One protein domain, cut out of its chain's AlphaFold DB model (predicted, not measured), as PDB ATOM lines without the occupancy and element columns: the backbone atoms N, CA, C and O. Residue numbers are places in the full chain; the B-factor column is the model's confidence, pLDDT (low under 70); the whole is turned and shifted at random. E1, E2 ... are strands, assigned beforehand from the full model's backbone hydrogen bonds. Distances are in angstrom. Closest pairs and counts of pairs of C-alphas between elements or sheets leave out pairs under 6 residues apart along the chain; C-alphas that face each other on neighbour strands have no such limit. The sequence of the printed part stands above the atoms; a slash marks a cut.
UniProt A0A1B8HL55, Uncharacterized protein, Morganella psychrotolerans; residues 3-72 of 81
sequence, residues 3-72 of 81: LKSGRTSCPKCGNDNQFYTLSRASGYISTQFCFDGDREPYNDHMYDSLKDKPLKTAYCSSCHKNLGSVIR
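This is residues 3 to 72 of the 81 residues of an uncharacterized protein of Morganella psychrotolerans (UniProt A0A1B8HL55). There is little regular structure: a long arm, the hairpin E1 and E2 with loop 27 to 50 beyond it, on a small head of E3 and residues 3 to 18. Of 70 printed residues, 24 are in named strands, class all strand: E1, E2 and E3, in that order an antiparallel meander, each strand beside the one before. The whole is extended, with a radius of gyration of the C-alphas of 19.3 A and spans of 58 by 20 by 15 A.

E1, residues 19 to 26, and E2, residues 51 to 60, are antiparallel at 155 degrees; N 24 and O 53 are 2.9 A apart, within hydrogen-bond range. E2 bends by 65 degrees at residue 56. E2 and E3, residues 66 to 71, form an antiparallel hairpin at 122 degrees; N 67 and O 58, 2.8 A, are within hydrogen-bond range.

E1, 23.4 A long, begins at C-alpha 19 (248.655, 263.081, 241.386). E2 is 25.2 A long. E3, 14.7 A, ends at C-alpha 71 (235.497, 262.084, 241.253).

The printed part has no cut. E1 to E2 is a long link. Residue 37 has pLDDT under 70.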
ATOM      1  N   LEU A   3     240.809 259.506 239.762       89.44
ATOM      2  CA  LEU A   3     240.614 259.863 238.360       89.44
ATOM      3  C   LEU A   3     239.327 259.205 237.861       89.44
ATOM      4  O   LEU A   3     239.149 257.999 238.014       89.44
ATOM      5  N   LYS A   4     238.451 259.977 237.211       91.19
ATOM      6  CA  LYS A   4     237.216 259.444 236.611       91.19
ATOM      7  C   LYS A   4     237.505 258.357 235.565       91.19
ATOM      8  O   LYS A   4     236.665 257.507 235.313       91.19
ATOM      9  N   SER A   5     238.698 258.380 234.971       90.38
ATOM     10  CA  SER A   5     239.175 257.376 234.017       90.38
ATOM     11  C   SER A   5     239.622 256.054 234.655       90.38
ATOM     12  O   SER A   5     239.934 255.127 233.917       90.38
ATOM     13  N   GLY A   6     239.719 255.968 235.987       90.50
ATOM     14  CA  GLY A   6     240.217 254.781 236.695       90.50
ATOM     15  C   GLY A   6     241.724 254.531 236.557       90.50
ATOM     16  O   GLY A   6     242.218 253.514 237.030       90.50
ATOM     17  N   ARG A   7     242.474 255.437 235.916       88.62
ATOM     18  CA  ARG A   7     243.916 255.266 235.701       88.62
ATOM     19  C   ARG A   7     244.696 255.389 237.007       88.62
ATOM     20  O   ARG A   7     244.426 256.279 237.809       88.62
ATOM     21  N   THR A   8     245.706 254.541 237.151       92.19
ATOM     22  CA  THR A   8     246.675 254.568 238.255       92.19
ATOM     23  C   THR A   8     248.042 255.105 237.826       92.19
ATOM     24  O   THR A   8     248.851 255.423 238.683       92.19
ATOM     25  N   SER A   9     248.283 255.283 236.520       95.06
ATOM     26  CA  SER A   9     249.531 255.819 235.967       95.06
ATOM     27  C   SER A   9     249.301 256.951 234.957       95.06
ATOM     28  O   SER A   9     248.248 257.075 234.314       95.06
ATOM     29  N   CYS A  10     250.300 257.820 234.822       96.06
ATOM     30  CA  CYS A  10     250.294 258.933 233.888       96.06
ATOM     31  C   CYS A  10     250.547 258.439 232.452       96.06
ATOM     32  O   CYS A  10     251.641 257.965 232.154       96.06
ATOM     33  N   PRO A  11     249.631 258.671 231.495       95.00
ATOM     34  CA  PRO A  11     249.802 258.248 230.103       95.00
ATOM     35  C   PRO A  11     250.827 259.094 229.327       95.00
ATOM     36  O   PRO A  11     251.031 258.869 228.140       95.00
ATOM     37  N   LYS A  12     251.386 260.144 229.945       95.69
ATOM     38  CA  LYS A  12     252.336 261.066 229.307       95.69
ATOM     39  C   LYS A  12     253.784 260.800 229.713       95.69
ATOM     40  O   LYS A  12     254.660 260.985 228.882       95.69
ATOM     41  N   CYS A  13     254.026 260.400 230.962       96.81
ATOM     42  CA  CYS A  13     255.379 260.172 231.485       96.81
ATOM     43  C   CYS A  13     255.547 258.867 232.276       96.81
ATOM     44  O   CYS A  13     256.621 258.629 232.809       96.81
ATOM     45  N   GLY A  14     254.503 258.043 232.405       95.38
ATOM     46  CA  GLY A  14     254.563 256.765 233.120       95.38
ATOM     47  C   GLY A  14     254.427 256.846 234.644       95.38
ATOM     48  O   GLY A  14     254.098 255.836 235.245       95.38
ATOM     49  N   ASN A  15     254.594 258.021 235.266       93.56
ATOM     50  CA  ASN A  15     254.508 258.178 236.727       93.56
ATOM     51  C   ASN A  15     253.179 257.667 237.316       93.56
ATOM     52  O   ASN A  15     252.109 258.116 236.894       93.56
ATOM     53  N   ASP A  16     253.257 256.810 238.325       93.38
ATOM     54  CA  ASP A  16     252.152 256.160 239.040       93.38
ATOM     55  C   ASP A  16     252.112 256.489 240.544       93.38
ATOM     56  O   ASP A  16     251.179 256.095 241.241       93.38
ATOM     57  N   ASN A  17     253.065 257.285 241.040       88.62
ATOM     58  CA  ASN A  17     253.189 257.574 242.469       88.62
ATOM     59  C   ASN A  17     252.255 258.677 242.982       88.62
ATOM     60  O   ASN A  17     251.660 258.545 244.049       88.62
ATOM     61  N   GLN A  18     252.178 259.820 242.287       91.31
ATOM     62  CA  GLN A  18     251.546 261.027 242.840       91.31
ATOM     63  C   GLN A  18     250.777 261.843 241.795       91.31
ATOM     64  O   GLN A  18     251.298 262.204 240.732       91.31
ATOM     65  N   PHE A  19     249.557 262.232 242.162       92.94
ATOM     66  CA  PHE A  19     248.655 263.081 241.386       92.94
ATOM     67  C   PHE A  19     248.084 264.176 242.287       92.94
ATOM     68  O   PHE A  19     247.880 263.946 243.476       92.94
ATOM     69  N   TYR A  20     247.798 265.352 241.730       93.94
ATOM     70  CA  TYR A  20     247.258 266.476 242.500       93.94
ATOM     71  C   TYR A  20     246.108 267.171 241.777       93.94
ATOM     72  O   TYR A  20     245.993 267.121 240.553       93.94
ATOM     73  N   THR A  21     245.269 267.854 242.549       94.38
ATOM     74  CA  THR A  21     244.291 268.831 242.061       94.38
ATOM     75  C   THR A  21     244.696 270.218 242.524       94.38
ATOM     76  O   THR A  21     245.376 270.367 243.535       94.38
ATOM     77  N   LEU A  22     244.237 271.246 241.822       92.81
ATOM     78  CA  LEU A  22     244.412 272.629 242.255       92.81
ATOM     79  C   LEU A  22     243.194 273.085 243.063       92.81
ATOM     80  O   LEU A  22     242.072 272.683 242.757       92.81
ATOM     81  N   SER A  23     243.397 273.961 244.046       90.81
ATOM     82  CA  SER A  23     242.319 274.769 244.626       90.81
ATOM     83  C   SER A  23     242.462 276.204 244.146       90.81
ATOM     84  O   SER A  23     243.574 276.724 244.055       90.81
ATOM     85  N   ARG A  24     241.344 276.838 243.793       92.31
ATOM     86  CA  ARG A  24     241.316 278.262 243.462       92.31
ATOM     87  C   ARG A  24     240.830 279.028 244.681       92.31
ATOM     88  O   ARG A  24     239.676 278.868 245.063       92.31
ATOM     89  N   ALA A  25     241.695 279.863 245.240       93.44
ATOM     90  CA  ALA A  25     241.322 280.833 246.259       93.44
ATOM     91  C   ALA A  25     240.974 282.182 245.608       93.44
ATOM     92  O   ALA A  25     241.556 282.562 244.589       93.44
ATOM     93  N   SER A  26     240.016 282.902 246.183       94.56
ATOM     94  CA  SER A  26     239.674 284.273 245.792       94.56
ATOM     95  C   SER A  26     239.176 285.062 246.996       94.56
ATOM     96  O   SER A  26     238.422 284.513 247.798       94.56
ATOM     97  N   GLY A  27     239.546 286.335 247.092       93.94
ATOM     98  CA  GLY A  27     239.205 287.207 248.214       93.94
ATOM     99  C   GLY A  27     240.391 288.088 248.589       93.94
ATOM    100  O   GLY A  27     241.282 288.303 247.767       93.94
ATOM    101  N   TYR A  28     240.397 288.558 249.831       93.50
ATOM    102  CA  TYR A  28     241.474 289.365 250.398       93.50
ATOM    103  C   TYR A  28     242.023 288.685 251.648       93.50
ATOM    104  O   TYR A  28     241.284 288.005 252.359       93.50
ATOM    105  N   ILE A  29     243.316 288.884 251.891       94.75
ATOM    106  CA  ILE A  29     243.953 288.579 253.170       94.75
ATOM    107  C   ILE A  29     244.004 289.891 253.942       94.75
ATOM    108  O   ILE A  29     244.499 290.890 253.417       94.75
ATOM    109  N   SER A  30     243.495 289.885 255.168       92.81
ATOM    110  CA  SER A  30     243.515 291.058 256.041       92.81
ATOM    111  C   SER A  30     244.598 290.877 257.090       92.81
ATOM    112  O   SER A  30     244.431 290.095 258.022       92.81
ATOM    113  N   THR A  31     245.714 291.589 256.934       92.88
ATOM    114  CA  THR A  31     246.819 291.581 257.899       92.88
ATOM    115  C   THR A  31     246.909 292.929 258.597       92.88
ATOM    116  O   THR A  31     246.966 293.976 257.954       92.88
ATOM    117  N   GLN A  32     246.914 292.893 259.921       90.44
ATOM    118  CA  GLN A  32     247.073 294.041 260.797       90.44
ATOM    119  C   GLN A  32     248.553 294.208 261.155       90.44
ATOM    120  O   GLN A  32     249.248 293.217 261.386       90.44
ATOM    121  N   PHE A  33     249.013 295.458 261.226       88.69
ATOM    122  CA  PHE A  33     250.356 295.842 261.661       88.69
ATOM    123  C   PHE A  33     250.234 296.938 262.726       88.69
ATOM    124  O   PHE A  33     249.554 297.938 262.494       88.69
ATOM    125  N   CYS A  34     250.878 296.762 263.880       88.25
ATOM    126  CA  CYS A  34     250.980 297.810 264.897       88.25
ATOM    127  C   CYS A  34     252.061 298.814 264.478       88.25
ATOM    128  O   CYS A  34     253.183 298.417 264.168       88.25
ATOM    129  N   PHE A  35     251.733 300.106 264.444       87.00
ATOM    130  CA  PHE A  35     252.691 301.158 264.078       87.00
ATOM    131  C   PHE A  35     253.463 301.697 265.292       87.00
ATOM    132  O   PHE A  35     254.528 302.286 265.141       87.00
ATOM    133  N   ASP A  36     252.901 301.511 266.481       85.62
ATOM    134  CA  ASP A  36     253.365 302.009 267.773       85.62
ATOM    135  C   ASP A  36     254.241 300.997 268.531       85.62
ATOM    136  O   ASP A  36     254.770 301.319 269.586       85.62
ATOM    137  N   GLY A  37     254.463 299.804 267.970       67.38
ATOM    138  CA  GLY A  37     255.553 298.896 268.354       67.38
ATOM    139  C   GLY A  37     255.403 298.143 269.680       67.38
ATOM    140  O   GLY A  37     256.204 297.251 269.942       67.38
ATOM    141  N   ASP A  38     254.383 298.432 270.487       71.94
ATOM    142  CA  ASP A  38     254.298 297.877 271.844       71.94
ATOM    143  C   ASP A  38     253.596 296.508 271.936       71.94
ATOM    144  O   ASP A  38     253.634 295.871 272.993       71.94
ATOM    145  N   ARG A  39     252.935 296.028 270.868       80.19
ATOM    146  CA  ARG A  39     252.202 294.743 270.858       80.19
ATOM    147  C   ARG A  39     252.219 294.065 269.492       80.19
ATOM    148  O   ARG A  39     252.293 294.726 268.458       80.19
ATOM    149  N   GLU A  40     252.088 292.739 269.494       84.00
ATOM    150  CA  GLU A  40     251.826 291.985 268.269       84.00
ATOM    151  C   GLU A  40     250.372 292.199 267.802       84.00
ATOM    152  O   GLU A  40     249.443 292.133 268.616       84.00
ATOM    153  N   PRO A  41     250.146 292.456 266.503       85.38
ATOM    154  CA  PRO A  41     248.808 292.620 265.949       85.38
ATOM    155  C   PRO A  41     248.057 291.280 265.889       85.38
ATOM    156  O   PRO A  41     248.600 290.266 265.448       85.38
ATOM    157  N   TYR A  42     246.776 291.285 266.267       87.06
ATOM    158  CA  TYR A  42     245.923 290.094 266.225       87.06
ATOM    159  C   TYR A  42     245.497 289.761 264.788       87.06
ATOM    160  O   TYR A  42     244.828 290.557 264.130       87.06
ATOM    161  N   ASN A  43     245.870 288.577 264.302       92.62
ATOM    162  CA  ASN A  43     245.739 288.199 262.892       92.62
ATOM    163  C   ASN A  43     245.121 286.803 262.659       92.62
ATOM    164  O   ASN A  43     245.150 286.303 261.535       92.62
ATOM    165  N   ASP A  44     244.511 286.188 263.673       93.75
ATOM    166  CA  ASP A  44     243.993 284.808 263.598       93.75
ATOM    167  C   ASP A  44     242.900 284.609 262.527       93.75
ATOM    168  O   ASP A  44     242.731 283.513 262.000       93.75
ATOM    169  N   HIS A  45     242.209 285.686 262.143       92.19
ATOM    170  CA  HIS A  45     241.138 285.694 261.138       92.19
ATOM    171  C   HIS A  45     241.582 286.237 259.771       92.19
ATOM    172  O   HIS A  45     240.755 286.643 258.950       92.19
ATOM    173  N   MET A  46     242.892 286.276 259.496       94.81
ATOM    174  CA  MET A  46     243.438 286.885 258.272       94.81
ATOM    175  C   MET A  46     242.907 286.259 256.970       94.81
ATOM    176  O   MET A  46     242.934 286.908 255.924       94.81
ATOM    177  N   TYR A  47     242.420 285.016 257.030       94.50
ATOM    178  CA  TYR A  47     241.947 284.248 255.878       94.50
ATOM    179  C   TYR A  47     240.423 284.094 255.805       94.50
ATOM    180  O   TYR A  47     239.945 283.522 254.829       94.50
ATOM    181  N   ASP A  48     239.646 284.625 256.754       94.06
ATOM    182  CA  ASP A  48     238.189 284.399 256.838       94.06
ATOM    183  C   ASP A  48     237.427 284.876 255.590       94.06
ATOM    184  O   ASP A  48     236.370 284.358 255.236       94.06
ATOM    185  N   SER A  49     237.978 285.867 254.885       92.69
ATOM    186  CA  SER A  49     237.406 286.393 253.639       92.69
ATOM    187  C   SER A  49     237.803 285.598 252.390       92.69
ATOM    188  O   SER A  49     237.286 285.872 251.300       92.69
ATOM    189  N   LEU A  50     238.724 284.636 252.502       94.94
ATOM    190  CA  LEU A  50     239.115 283.789 251.384       94.94
ATOM    191  C   LEU A  50     238.037 282.743 251.117       94.94
ATOM    192  O   LEU A  50     237.670 281.941 251.966       94.94
ATOM    193  N   LYS A  51     237.573 282.712 249.872       93.25
ATOM    194  CA  LYS A  51     236.753 281.624 249.346       93.25
ATOM    195  C   LYS A  51     237.670 280.639 248.649       93.25
ATOM    196  O   LYS A  51     238.340 281.024 247.687       93.25
ATOM    197  N   ASP A  52     237.673 279.388 249.085       92.12
ATOM    198  CA  ASP A  52     238.395 278.311 248.427       92.12
ATOM    199  C   ASP A  52     237.444 277.456 247.577       92.12
ATOM    200  O   ASP A  52     236.307 277.147 247.935       92.12
ATOM    201  N   LYS A  53     237.891 277.099 246.374       90.06
ATOM    202  CA  LYS A  53     237.161 276.191 245.497       90.06
ATOM    203  C   LYS A  53     238.113 275.145 244.932       90.06
ATOM    204  O   LYS A  53     238.801 275.420 243.942       90.06
ATOM    205  N   PRO A  54     238.114 273.923 245.482       88.19
ATOM    206  CA  PRO A  54     238.859 272.816 244.902       88.19
ATOM    207  C   PRO A  54     238.356 272.517 243.487       88.19
ATOM    208  O   PRO A  54     237.161 272.316 243.245       88.19
ATOM    209  N   LEU A  55     239.283 272.492 242.533       91.94
ATOM    210  CA  LEU A  55     239.007 272.173 241.142       91.94
ATOM    211  C   LEU A  55     238.950 270.659 240.954       91.94
ATOM    212  O   LEU A  55     239.662 269.893 241.596       91.94
ATOM    213  N   LYS A  56     238.114 270.218 240.014       92.31
ATOM    214  CA  LYS A  56     237.925 268.795 239.712       92.31
ATOM    215  C   LYS A  56     238.875 268.286 238.630       92.31
ATOM    216  O   LYS A  56     238.557 267.285 238.005       92.31
ATOM    217  N   THR A  57     240.000 268.951 238.389       95.06
ATOM    218  CA  THR A  57     240.984 268.556 237.371       95.06
ATOM    219  C   THR A  57     242.233 268.030 238.055       95.06
ATOM    220  O   THR A  57     242.804 268.726 238.895       95.06
ATOM    221  N   ALA A  58     242.653 266.824 237.687       95.25
ATOM    222  CA  ALA A  58     243.886 266.223 238.168       95.25
ATOM    223  C   ALA A  58     245.056 266.467 237.219       95.25
ATOM    224  O   ALA A  58     244.900 266.561 235.997       95.25
ATOM    225  N   TYR A  59     246.243 266.488 237.806       96.19
ATOM    226  CA  TYR A  59     247.514 266.687 237.136       96.19
ATOM    227  C   TYR A  59     248.532 265.661 237.632       96.19
ATOM    228  O   TYR A  59     248.483 265.205 238.778       96.19
ATOM    229  N   CYS A  60     249.466 265.290 236.759       96.75
ATOM    230  CA  CYS A  60     250.609 264.465 237.135       96.75
ATOM    231  C   CYS A  60     251.631 265.296 237.922       96.75
ATOM    232  O   CYS A  60     252.035 266.347 237.443       96.75
ATOM    233  N   SER A  61     252.105 264.815 239.070       96.38
ATOM    234  CA  SER A  61     253.162 265.494 239.851       96.38
ATOM    235  C   SER A  61     254.509 265.596 239.126       96.38
ATOM    236  O   SER A  61     255.243 266.545 239.355       96.38
ATOM    237  N   SER A  62     254.824 264.641 238.247       96.94
ATOM    238  CA  SER A  62     256.124 264.562 237.569       96.94
ATOM    239  C   SER A  62     256.200 265.423 236.303       96.94
ATOM    240  O   SER A  62     257.209 266.073 236.062       96.94
ATOM    241  N   CYS A  63     255.145 265.443 235.479       97.38
ATOM    242  CA  CYS A  63     255.147 266.198 234.215       97.38
ATOM    243  C   CYS A  63     254.126 267.341 234.155       97.38
ATOM    244  O   CYS A  63     254.004 267.999 233.119       97.38
ATOM    245  N   HIS A  64     253.341 267.545 235.218       96.81
ATOM    246  CA  HIS A  64     252.330 268.605 235.359       96.81
ATOM    247  C   HIS A  64     251.255 268.638 234.261       96.81
ATOM    248  O   HIS A  64     250.490 269.596 234.145       96.81
ATOM    249  N   LYS A  65     251.148 267.581 233.445       97.06
ATOM    250  CA  LYS A  65     250.112 267.469 232.415       97.06
ATOM    251  C   LYS A  65     248.766 267.118 233.043       97.06
ATOM    252  O   LYS A  65     248.688 266.332 233.985       97.06
ATOM    253  N   ASN A  66     247.716 267.699 232.469       96.00
ATOM    254  CA  ASN A  66     246.327 267.430 232.814       96.00
ATOM    255  C   ASN A  66     245.977 265.957 232.526       96.00
ATOM    256  O   ASN A  66     246.265 265.446 231.440       96.00
ATOM    257  N   LEU A  67     245.364 265.290 233.504       95.19
ATOM    258  CA  LEU A  67     244.966 263.878 233.467       95.19
ATOM    259  C   LEU A  67     243.446 263.676 233.360       95.19
ATOM    260  O   LEU A  67     242.978 262.540 233.265       95.19
ATOM    261  N   GLY A  68     242.681 264.766 233.345       94.19
ATOM    262  CA  GLY A  68     241.228 264.781 233.276       94.19
ATOM    263  C   GLY A  68     240.568 265.019 234.631       94.19
ATOM    264  O   GLY A  68     241.189 265.484 235.589       94.19
ATOM    265  N   SER A  69     239.268 264.738 234.693       94.88
ATOM    266  CA  SER A  69     238.475 265.027 235.883       94.88
ATOM    267  C   SER A  69     238.667 264.006 237.003       94.88
ATOM    268  O   SER A  69     238.818 262.809 236.748       94.88
ATOM    269  N   VAL A  70     238.553 264.467 238.247       92.81
ATOM    270  CA  VAL A  70     238.431 263.610 239.427       92.81
ATOM    271  C   VAL A  70     236.985 263.480 239.878       92.81
ATOM    272  O   VAL A  70     236.180 264.410 239.766       92.81
ATOM    273  N   ILE A  71     236.678 262.318 240.434       89.06
ATOM    274  CA  ILE A  71     235.497 262.084 241.253       89.06
ATOM    275  C   ILE A  71     235.917 262.110 242.722       89.06
ATOM    276  O   ILE A  71     236.967 261.582 243.109       89.06
ATOM    277  N   ARG A  72     235.116 262.792 243.539       76.75
ATOM    278  CA  ARG A  72     235.221 262.704 244.993       76.75
ATOM    279  C   ARG A  72     234.618 261.372 245.425       76.75
ATOM    280  O   ARG A  72     233.568 260.997 244.908       76.75
TER     281      ARG A  72